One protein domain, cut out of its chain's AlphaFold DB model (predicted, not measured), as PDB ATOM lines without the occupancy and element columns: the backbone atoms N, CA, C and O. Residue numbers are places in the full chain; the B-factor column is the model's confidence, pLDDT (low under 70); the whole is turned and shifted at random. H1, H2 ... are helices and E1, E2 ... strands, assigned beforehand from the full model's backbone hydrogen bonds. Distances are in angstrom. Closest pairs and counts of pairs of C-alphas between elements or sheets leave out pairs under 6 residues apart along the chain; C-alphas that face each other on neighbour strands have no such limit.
ATOM      1  N   SER A   3      42.194 -30.981  15.522       91.56
ATOM      2  CA  SER A   3      41.007 -30.907  16.376       91.56
ATOM      3  C   SER A   3      40.630 -32.287  16.894       91.56
ATOM      4  O   SER A   3      40.743 -33.268  16.163       91.56
ATOM      5  N   ASP A   4      40.135 -32.339  18.126       92.69
ATOM      6  CA  ASP A   4      39.583 -33.538  18.753       92.69
ATOM      7  C   ASP A   4      38.351 -33.186  19.609       92.69
ATOM      8  O   ASP A   4      38.130 -32.019  19.953       92.69
ATOM      9  N   GLY A   5      37.539 -34.189  19.935       92.19
ATOM     10  CA  GLY A   5      36.331 -34.067  20.747       92.19
ATOM     11  C   GLY A   5      36.380 -34.992  21.960       92.19
ATOM     12  O   GLY A   5      36.493 -36.208  21.828       92.19
ATOM     13  N   VAL A   6      36.243 -34.430  23.164       93.44
ATOM     14  CA  VAL A   6      36.253 -35.206  24.413       93.44
ATOM     15  C   VAL A   6      34.882 -35.165  25.073       93.44
ATOM     16  O   VAL A   6      34.408 -34.112  25.498       93.44
ATOM     17  N   ILE A   7      34.249 -36.331  25.224       94.75
ATOM     18  CA  ILE A   7      32.982 -36.450  25.952       94.75
ATOM     19  C   ILE A   7      33.231 -36.443  27.461       94.75
ATOM     20  O   ILE A   7      33.904 -37.321  28.000       94.75
ATOM     21  N   ILE A   8      32.601 -35.501  28.159       92.81
ATOM     22  CA  ILE A   8      32.638 -35.384  29.617       92.81
ATOM     23  C   ILE A   8      31.252 -35.568  30.238       92.81
ATOM     24  O   ILE A   8      30.217 -35.342  29.606       92.81
ATOM     25  N   ARG A   9      31.223 -35.968  31.513       94.50
ATOM     26  CA  ARG A   9      29.997 -35.983  32.324       94.50
ATOM     27  C   ARG A   9      29.810 -34.619  32.974       94.50
ATOM     28  O   ARG A   9      30.652 -34.200  33.764       94.50
ATOM     29  N   LEU A  10      28.695 -33.963  32.679       94.12
ATOM     30  CA  LEU A  10      28.376 -32.662  33.257       94.12
ATOM     31  C   LEU A  10      27.778 -32.852  34.651       94.12
ATOM     32  O   LEU A  10      26.899 -33.690  34.860       94.12
ATOM     33  N   GLN A  11      28.274 -32.078  35.613       93.31
ATOM     34  CA  GLN A  11      27.730 -32.036  36.965       93.31
ATOM     35  C   GLN A  11      26.766 -30.863  37.074       93.31
ATOM     36  O   GLN A  11      27.048 -29.790  36.551       93.31
ATOM     37  N   LYS A  12      25.649 -31.060  37.784       88.62
ATOM     38  CA  LYS A  12      24.662 -30.000  38.061       88.62
ATOM     39  C   LYS A  12      24.093 -29.315  36.802       88.62
ATOM     40  O   LYS A  12      23.720 -28.151  36.857       88.62
ATOM     41  N   ALA A  13      24.015 -30.044  35.690       87.50
ATOM     42  CA  ALA A  13      23.368 -29.612  34.456       87.50
ATOM     43  C   ALA A  13      22.214 -30.562  34.098       87.50
ATOM     44  O   ALA A  13      22.261 -31.758  34.424       87.50
ATOM     45  N   ASP A  14      21.202 -30.041  33.401       88.81
ATOM     46  CA  ASP A  14      20.069 -30.842  32.916       88.81
ATOM     47  C   ASP A  14      20.543 -31.925  31.934       88.81
ATOM     48  O   ASP A  14      20.167 -33.096  32.034       88.81
ATOM     49  N   LYS A  15      21.473 -31.563  31.039       90.25
ATOM     50  CA  LYS A  15      22.188 -32.510  30.174       90.25
ATOM     51  C   LYS A  15      23.261 -33.260  30.970       90.25
ATOM     52  O   LYS A  15      24.065 -32.658  31.672       90.25
ATOM     53  N   LYS A  16      23.323 -34.588  30.812       92.06
ATOM     54  CA  LYS A  16      24.271 -35.461  31.544       92.06
ATOM     55  C   LYS A  16      25.662 -35.557  30.919       92.06
ATOM     56  O   LYS A  16      26.613 -35.940  31.602       92.06
ATOM     57  N   ARG A  17      25.789 -35.254  29.627       93.56
ATOM     58  CA  ARG A  17      27.050 -35.315  28.880       93.56
ATOM     59  C   ARG A  17      27.192 -34.083  27.998       93.56
ATOM     60  O   ARG A  17      26.192 -33.580  27.493       93.56
ATOM     61  N   GLY A  18      28.429 -33.642  27.827       93.25
ATOM     62  CA  GLY A  18      28.821 -32.599  26.887       93.25
ATOM     63  C   GLY A  18      30.088 -33.024  26.158       93.25
ATOM     64  O   GLY A  18      30.871 -33.807  26.696       93.25
ATOM     65  N   GLU A  19      30.266 -32.539  24.939       95.19
ATOM     66  CA  GLU A  19      31.504 -32.690  24.183       95.19
ATOM     67  C   GLU A  19      32.304 -31.402  24.328       95.19
ATOM     68  O   GLU A  19      31.815 -30.332  23.976       95.19
ATOM     69  N   ILE A  20      33.524 -31.499  24.848       94.81
ATOM     70  CA  ILE A  20      34.493 -30.418  24.722       94.81
ATOM     71  C   ILE A  20      35.148 -30.571  23.358       94.81
ATOM     72  O   ILE A  20      35.834 -31.564  23.109       94.81
ATOM     73  N   LYS A  21      34.967 -29.569  22.505       95.06
ATOM     74  CA  LYS A  21      35.705 -29.442  21.251       95.06
ATOM     75  C   LYS A  21      37.051 -28.807  21.558       95.06
ATOM     76  O   LYS A  21      37.107 -27.801  22.265       95.06
ATOM     77  N   HIS A  22      38.130 -29.412  21.081       94.25
ATOM     78  CA  HIS A  22      39.500 -29.011  21.382       94.25
ATOM     79  C   HIS A  22      40.271 -28.793  20.084       94.25
ATOM     80  O   HIS A  22      40.542 -29.753  19.370       94.25
ATOM     81  N   LEU A  23      40.641 -27.547  19.785       94.50
ATOM     82  CA  LEU A  23      41.389 -27.180  18.584       94.50
ATOM     83  C   LEU A  23      42.796 -26.722  18.959       94.50
ATOM     84  O   LEU A  23      42.974 -25.909  19.868       94.50
ATOM     85  N   ALA A  24      43.795 -27.192  18.216       93.94
ATOM     86  CA  ALA A  24      45.189 -26.799  18.346       93.94
ATOM     87  C   ALA A  24      45.754 -26.297  17.006       93.94
ATOM     88  O   ALA A  24      45.776 -27.008  16.000       93.94
ATOM     89  N   ALA A  25      46.278 -25.072  16.998       94.12
ATOM     90  CA  ALA A  25      47.097 -24.535  15.909       94.12
ATOM     91  C   ALA A  25      48.552 -24.438  16.355       94.12
ATOM     92  O   ALA A  25      48.829 -24.076  17.498       94.12
ATOM     93  N   TYR A  26      49.487 -24.763  15.471       94.88
ATOM     94  CA  TYR A  26      50.918 -24.691  15.742       94.88
ATOM     95  C   TYR A  26      51.696 -24.672  14.418       94.88
ATOM     96  O   TYR A  26      51.212 -25.179  13.411       94.88
ATOM     97  N   GLU A  27      52.902 -24.105  14.424       92.00
ATOM     98  CA  GLU A  27      53.725 -23.932  13.207       92.00
ATOM     99  C   GLU A  27      54.632 -25.128  12.903       92.00
ATOM    100  O   GLU A  27      55.191 -25.255  11.820       92.00
ATOM    101  N   GLY A  28      54.833 -26.005  13.881       92.06
ATOM    102  CA  GLY A  28      55.657 -27.191  13.720       92.06
ATOM    103  C   GLY A  28      55.944 -27.884  15.041       92.06
ATOM    104  O   GLY A  28      55.460 -27.483  16.104       92.06
ATOM    105  N   LYS A  29      56.754 -28.937  14.969       94.50
ATOM    106  CA  LYS A  29      57.170 -29.748  16.116       94.50
ATOM    107  C   LYS A  29      58.686 -29.656  16.260       94.50
ATOM    108  O   LYS A  29      59.417 -29.860  15.300       94.50
ATOM    109  N   GLU A  30      59.168 -29.352  17.457       96.06
ATOM    110  CA  GLU A  30      60.594 -29.286  17.778       96.06
ATOM    111  C   GLU A  30      60.965 -30.430  18.715       96.06
ATOM    112  O   GLU A  30      60.318 -30.629  19.744       96.06
ATOM    113  N   LYS A  31      61.999 -31.197  18.364       95.81
ATOM    114  CA  LYS A  31      62.476 -32.304  19.194       95.81
ATOM    115  C   LYS A  31      63.124 -31.744  20.462       95.81
ATOM    116  O   LYS A  31      64.052 -30.951  20.377       95.81
ATOM    117  N   ILE A  32      62.665 -32.201  21.625       95.06
ATOM    118  CA  ILE A  32      63.170 -31.763  22.941       95.06
ATOM    119  C   ILE A  32      63.944 -32.862  23.691       95.06
ATOM    120  O   ILE A  32      64.394 -32.645  24.810       95.06
ATOM    121  N   GLY A  33      64.114 -34.039  23.077       94.56
ATOM    122  CA  GLY A  33      64.867 -35.173  23.633       94.56
ATOM    123  C   GLY A  33      63.989 -36.376  23.986       94.56
ATOM    124  O   GLY A  33      62.770 -36.262  24.088       94.56
ATOM    125  N   GLY A  34      64.596 -37.563  24.103       93.06
ATOM    126  CA  GLY A  34      63.890 -38.797  24.492       93.06
ATOM    127  C   GLY A  34      62.686 -39.163  23.609       93.06
ATOM    128  O   GLY A  34      61.691 -39.667  24.118       93.06
ATOM    129  N   GLY A  35      62.723 -38.826  22.312       93.81
ATOM    130  CA  GLY A  35      61.599 -39.037  21.385       93.81
ATOM    131  C   GLY A  35      60.415 -38.074  21.566       93.81
ATOM    132  O   GLY A  35      59.409 -38.216  20.878       93.81
ATOM    133  N   ARG A  36      60.521 -37.082  22.457       94.56
ATOM    134  CA  ARG A  36      59.470 -36.093  22.721       94.56
ATOM    135  C   ARG A  36      59.615 -34.873  21.820       94.56
ATOM    136  O   ARG A  36      60.726 -34.428  21.515       94.56
ATOM    137  N   TYR A  37      58.469 -34.300  21.465       95.00
ATOM    138  CA  TYR A  37      58.365 -33.100  20.646       95.00
ATOM    139  C   TYR A  37      57.527 -32.035  21.350       95.00
ATOM    140  O   TYR A  37      56.519 -32.339  21.987       95.00
ATOM    141  N   ARG A  38      57.936 -30.776  21.208       94.69
ATOM    142  CA  ARG A  38      57.201 -29.591  21.650       94.69
ATOM    143  C   ARG A  38      56.583 -28.895  20.443       94.69
ATOM    144  O   ARG A  38      57.246 -28.725  19.424       94.69
ATOM    145  N   LEU A  39      55.330 -28.467  20.568       94.88
ATOM    146  CA  LEU A  39      54.648 -27.692  19.531       94.88
ATOM    147  C   LEU A  39      55.150 -26.240  19.527       94.88
ATOM    148  O   LEU A  39      55.165 -25.589  20.574       94.88
ATOM    149  N   LYS A  40      55.543 -25.737  18.356       94.56
ATOM    150  CA  LYS A  40      56.007 -24.359  18.156       94.56
ATOM    151  C   LYS A  40      54.837 -23.395  18.021       94.56
ATOM    152  O   LYS A  40      53.870 -23.684  17.321       94.56
ATOM    153  N   ASN A  41      54.941 -22.261  18.715       91.81
ATOM    154  CA  ASN A  41      53.972 -21.163  18.681       91.81
ATOM    155  C   ASN A  41      52.512 -21.595  18.903       91.81
ATOM    156  O   ASN A  41      51.586 -20.936  18.461       91.81
ATOM    157  N   LYS A  42      52.284 -22.664  19.671       94.12
ATOM    158  CA  LYS A  42      50.967 -23.289  19.864       94.12
ATOM    159  C   LYS A  42      49.868 -22.310  20.312       94.12
ATOM    160  O   LYS A  42      50.079 -21.518  21.230       94.12
ATOM    161  N   LEU A  43      48.680 -22.418  19.730       94.69
ATOM    162  CA  LEU A  43      47.410 -21.867  20.209       94.69
ATOM    163  C   LEU A  43      46.445 -23.025  20.460       94.69
ATOM    164  O   LEU A  43      46.397 -23.961  19.667       94.69
ATOM    165  N   VAL A  44      45.695 -22.954  21.556       94.50
ATOM    166  CA  VAL A  44      44.677 -23.948  21.905       94.50
ATOM    167  C   VAL A  44      43.370 -23.230  22.207       94.50
ATOM    168  O   VAL A  44      43.372 -22.251  22.954       94.50
ATOM    169  N   VAL A  45      42.275 -23.727  21.640       95.38
ATOM    170  CA  VAL A  45      40.907 -23.271  21.913       95.38
ATOM    171  C   VAL A  45      40.090 -24.473  22.360       95.38
ATOM    172  O   VAL A  45      40.235 -25.572  21.825       95.38
ATOM    173  N   SER A  46      39.298 -24.312  23.417       95.19
ATOM    174  CA  SER A  46      38.501 -25.402  23.977       95.19
ATOM    175  C   SER A  46      37.195 -24.880  24.523       95.19
ATOM    176  O   SER A  46      37.210 -23.977  25.355       95.19
ATOM    177  N   SER A  47      36.087 -25.464  24.083       94.06
ATOM    178  CA  SER A  47      34.762 -25.019  24.500       94.06
ATOM    179  C   SER A  47      33.747 -26.160  24.486       94.06
ATOM    180  O   SER A  47      33.921 -27.159  23.788       94.06
ATOM    181  N   LEU A  48      32.691 -25.991  25.286       93.88
ATOM    182  CA  LEU A  48      31.450 -26.774  25.225       93.88
ATOM    183  C   LEU A  48      30.442 -26.186  24.217       93.88
ATOM    184  O   LEU A  48      29.349 -26.734  24.075       93.88
ATOM    185  N   ALA A  49      30.787 -25.063  23.576       92.00
ATOM    186  CA  ALA A  49      30.010 -24.451  22.507       92.00
ATOM    187  C   ALA A  49      29.875 -25.389  21.297       92.00
ATOM    188  O   ALA A  49      30.582 -26.398  21.173       92.00
ATOM    189  N   ASP A  50      28.948 -25.058  20.403       91.31
ATOM    190  CA  ASP A  50      28.810 -25.801  19.160       91.31
ATOM    191  C   ASP A  50      30.022 -25.612  18.231       91.31
ATOM    192  O   ASP A  50      30.954 -24.842  18.485       91.31
ATOM    193  N   SER A  51      30.041 -26.410  17.163       87.94
ATOM    194  CA  SER A  51      31.161 -26.445  16.228       87.94
ATOM    195  C   SER A  51      31.368 -25.115  15.500       87.94
ATOM    196  O   SER A  51      32.510 -24.753  15.243       87.94
ATOM    197  N   GLU A  52      30.304 -24.407  15.130       93.31
ATOM    198  CA  GLU A  52      30.425 -23.187  14.329       93.31
ATOM    199  C   GLU A  52      31.027 -22.060  15.169       93.31
ATOM    200  O   GLU A  52      31.989 -21.411  14.748       93.31
ATOM    201  N   GLU A  53      30.543 -21.913  16.403       94.25
ATOM    202  CA  GLU A  53      31.051 -20.919  17.344       94.25
ATOM    203  C   GLU A  53      32.537 -21.147  17.661       94.25
ATOM    204  O   GLU A  53      33.345 -20.216  17.582       94.25
ATOM    205  N   ILE A  54      32.933 -22.393  17.953       93.19
ATOM    206  CA  ILE A  54      34.332 -22.675  18.297       93.19
ATOM    207  C   ILE A  54      35.277 -22.487  17.103       93.19
ATOM    208  O   ILE A  54      36.404 -22.026  17.292       93.19
ATOM    209  N   TRP A  55      34.838 -22.796  15.877       90.75
ATOM    210  CA  TRP A  55      35.628 -22.515  14.677       90.75
ATOM    211  C   TRP A  55      35.789 -21.011  14.464       90.75
ATOM    212  O   TRP A  55      36.908 -20.560  14.222       90.75
ATOM    213  N   GLY A  56      34.720 -20.226  14.626       93.38
ATOM    214  CA  GLY A  56      34.785 -18.766  14.550       93.38
ATOM    215  C   GLY A  56      35.768 -18.167  15.560       93.38
ATOM    216  O   GLY A  56      36.641 -17.374  15.192       93.38
ATOM    217  N   GLU A  57      35.698 -18.602  16.821       93.44
ATOM    218  CA  GLU A  57      36.639 -18.182  17.865       93.44
ATOM    219  C   GLU A  57      38.080 -18.581  17.518       93.44
ATOM    220  O   GLU A  57      39.015 -17.786  17.666       93.44
ATOM    221  N   ALA A  58      38.273 -19.809  17.034       92.38
ATOM    222  CA  ALA A  58      39.587 -20.318  16.683       92.38
ATOM    223  C   ALA A  58      40.208 -19.543  15.513       92.38
ATOM    224  O   ALA A  58      41.373 -19.160  15.612       92.38
ATOM    225  N   TYR A  59      39.444 -19.242  14.459       90.62
ATOM    226  CA  TYR A  59      39.914 -18.419  13.340       90.62
ATOM    227  C   TYR A  59      40.265 -17.000  13.774       90.62
ATOM    228  O   TYR A  59      41.334 -16.508  13.419       90.62
ATOM    229  N   SER A  60      39.420 -16.371  14.595       92.12
ATOM    230  CA  SER A  60      39.702 -15.044  15.151       92.12
ATOM    231  C   SER A  60      41.017 -15.040  15.940       92.12
ATOM    232  O   SER A  60      41.919 -14.244  15.673       92.12
ATOM    233  N   LYS A  61      41.200 -16.001  16.855       92.31
ATOM    234  CA  LYS A  61      42.431 -16.118  17.650       92.31
ATOM    235  C   LYS A  61      43.660 -16.458  16.809       92.31
ATOM    236  O   LYS A  61      44.753 -15.997  17.136       92.31
ATOM    237  N   VAL A  62      43.503 -17.254  15.751       91.44
ATOM    238  CA  VAL A  62      44.586 -17.525  14.800       91.44
ATOM    239  C   VAL A  62      44.983 -16.240  14.083       91.44
ATOM    240  O   VAL A  62      46.162 -15.914  14.098       91.44
ATOM    241  N   GLY A  63      44.028 -15.484  13.542       87.50
ATOM    242  CA  GLY A  63      44.317 -14.227  12.847       87.50
ATOM    243  C   GLY A  63      44.919 -13.142  13.725       87.50
ATOM    244  O   GLY A  63      45.724 -12.347  13.258       87.50
ATOM    245  N   HIS A  64      44.608 -13.141  15.019       87.25
ATOM    246  CA  HIS A  64      45.282 -12.258  15.968       87.25
ATOM    247  C   HIS A  64      46.714 -12.683  16.292       87.25
ATOM    248  O   HIS A  64      47.550 -11.838  16.607       87.25
ATOM    249  N   LYS A  65      46.992 -13.989  16.297       89.38
ATOM    250  CA  LYS A  65      48.294 -14.518  16.709       89.38
ATOM    251  C   LYS A  65      49.286 -14.626  15.554       89.38
ATOM    252  O   LYS A  65      50.484 -14.456  15.771       89.38
ATOM    253  N   TRP A  66      48.793 -14.939  14.367       89.12
ATOM    254  CA  TRP A  66      49.581 -15.117  13.162       89.12
ATOM    255  C   TRP A  66      49.164 -14.102  12.115       89.12
ATOM    256  O   TRP A  66      47.976 -13.908  11.873       89.12
TER     257      TRP A  66
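What this domain is: This is residues 3 to 66 of the 78 residues of an uncharacterized protein of Calorimonas adulescens (UniProt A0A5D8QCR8). A loose, angled model: a three-stranded sheet, E1 beside E2 beside E5, has helix H1 packed on one face, while a second hairpin, E3 and E4, turns away from one end of the sheet at 90 degrees, away from the helix. The two ribbons are continuous at this corner, E2 running on into E3 and E4 running on into E5. The printed part has 64 residues, with five named strands and then one named helix along the chain, E1 E2 E3 E4 E5 H1, and both sheets are antiparallel; the class is mixed, helices and strands. The whole is loose, with a radius of gyration of the C-alphas of 15.0 A, and flat in outline, spanning 45 by 31 by 14 A.

How they stand to each other: E1, residues 3 to 9, and E2, residues 17 to 25, form a hairpin, antiparallel at 155 degrees, with N 6 and O 20 2.9 A apart, within hydrogen-bond range. E2 is the inner strand of the larger sheet; on E2 pairs E5, residues 43 to 47, antiparallel at 165 degrees, with N 23 and O 45 2.9 A apart, within hydrogen-bond range. E1 and E5 are its edge strands. Across a break of 2 residues E2 runs on at 90 degrees into E3, residues 28 to 33. E3 forms a hairpin with E4, residues 36 to 40, antiparallel at 144 degrees, with N 38 and O 30 2.8 A apart, within hydrogen-bond range. E4 runs on at 90 degrees into E5, again across a break of 2 residues. H1, residues 51 to 65, is on the sheet of E1, E2 and E5 at a height over the sheet of 8.7 A, in two layers, a helix on one face of a sheet. It lies over E5 and only just over E2, on which 3 of its 15 C-alphas fall, and runs along the strands, at 25 degrees to E5 on the local plane. The closest C-alphas of E5 and H1 are those of Val 45 and Ala 58, 6.1 A apart. E3 and E4 are both apart from H1. In H1 every O i to N i+4 pair is within hydrogen-bond range.

Where its parts are: E1 begins at C-alpha 3 (41.007, -30.907, 16.376) and is 20.0 A long. E2 measures 26.2 A, E3 15.7 A, E4 13.1 A and E5 13.7 A from first to last C-alpha. E3 ends at C-alpha 33 (64.867, -35.173, 23.633). H1, 20.9 A long, ends at C-alpha 65 (48.294, -14.518, 16.709).

The domain as a whole: The two C-alphas farthest apart are those of Asp 14 and Gly 33, at 46.0 A. The printed part has no cut. The link from E1 to E2 is short, the other four are tight. The mean pLDDT of the printed part is 92.9, and no printed residue is under 70.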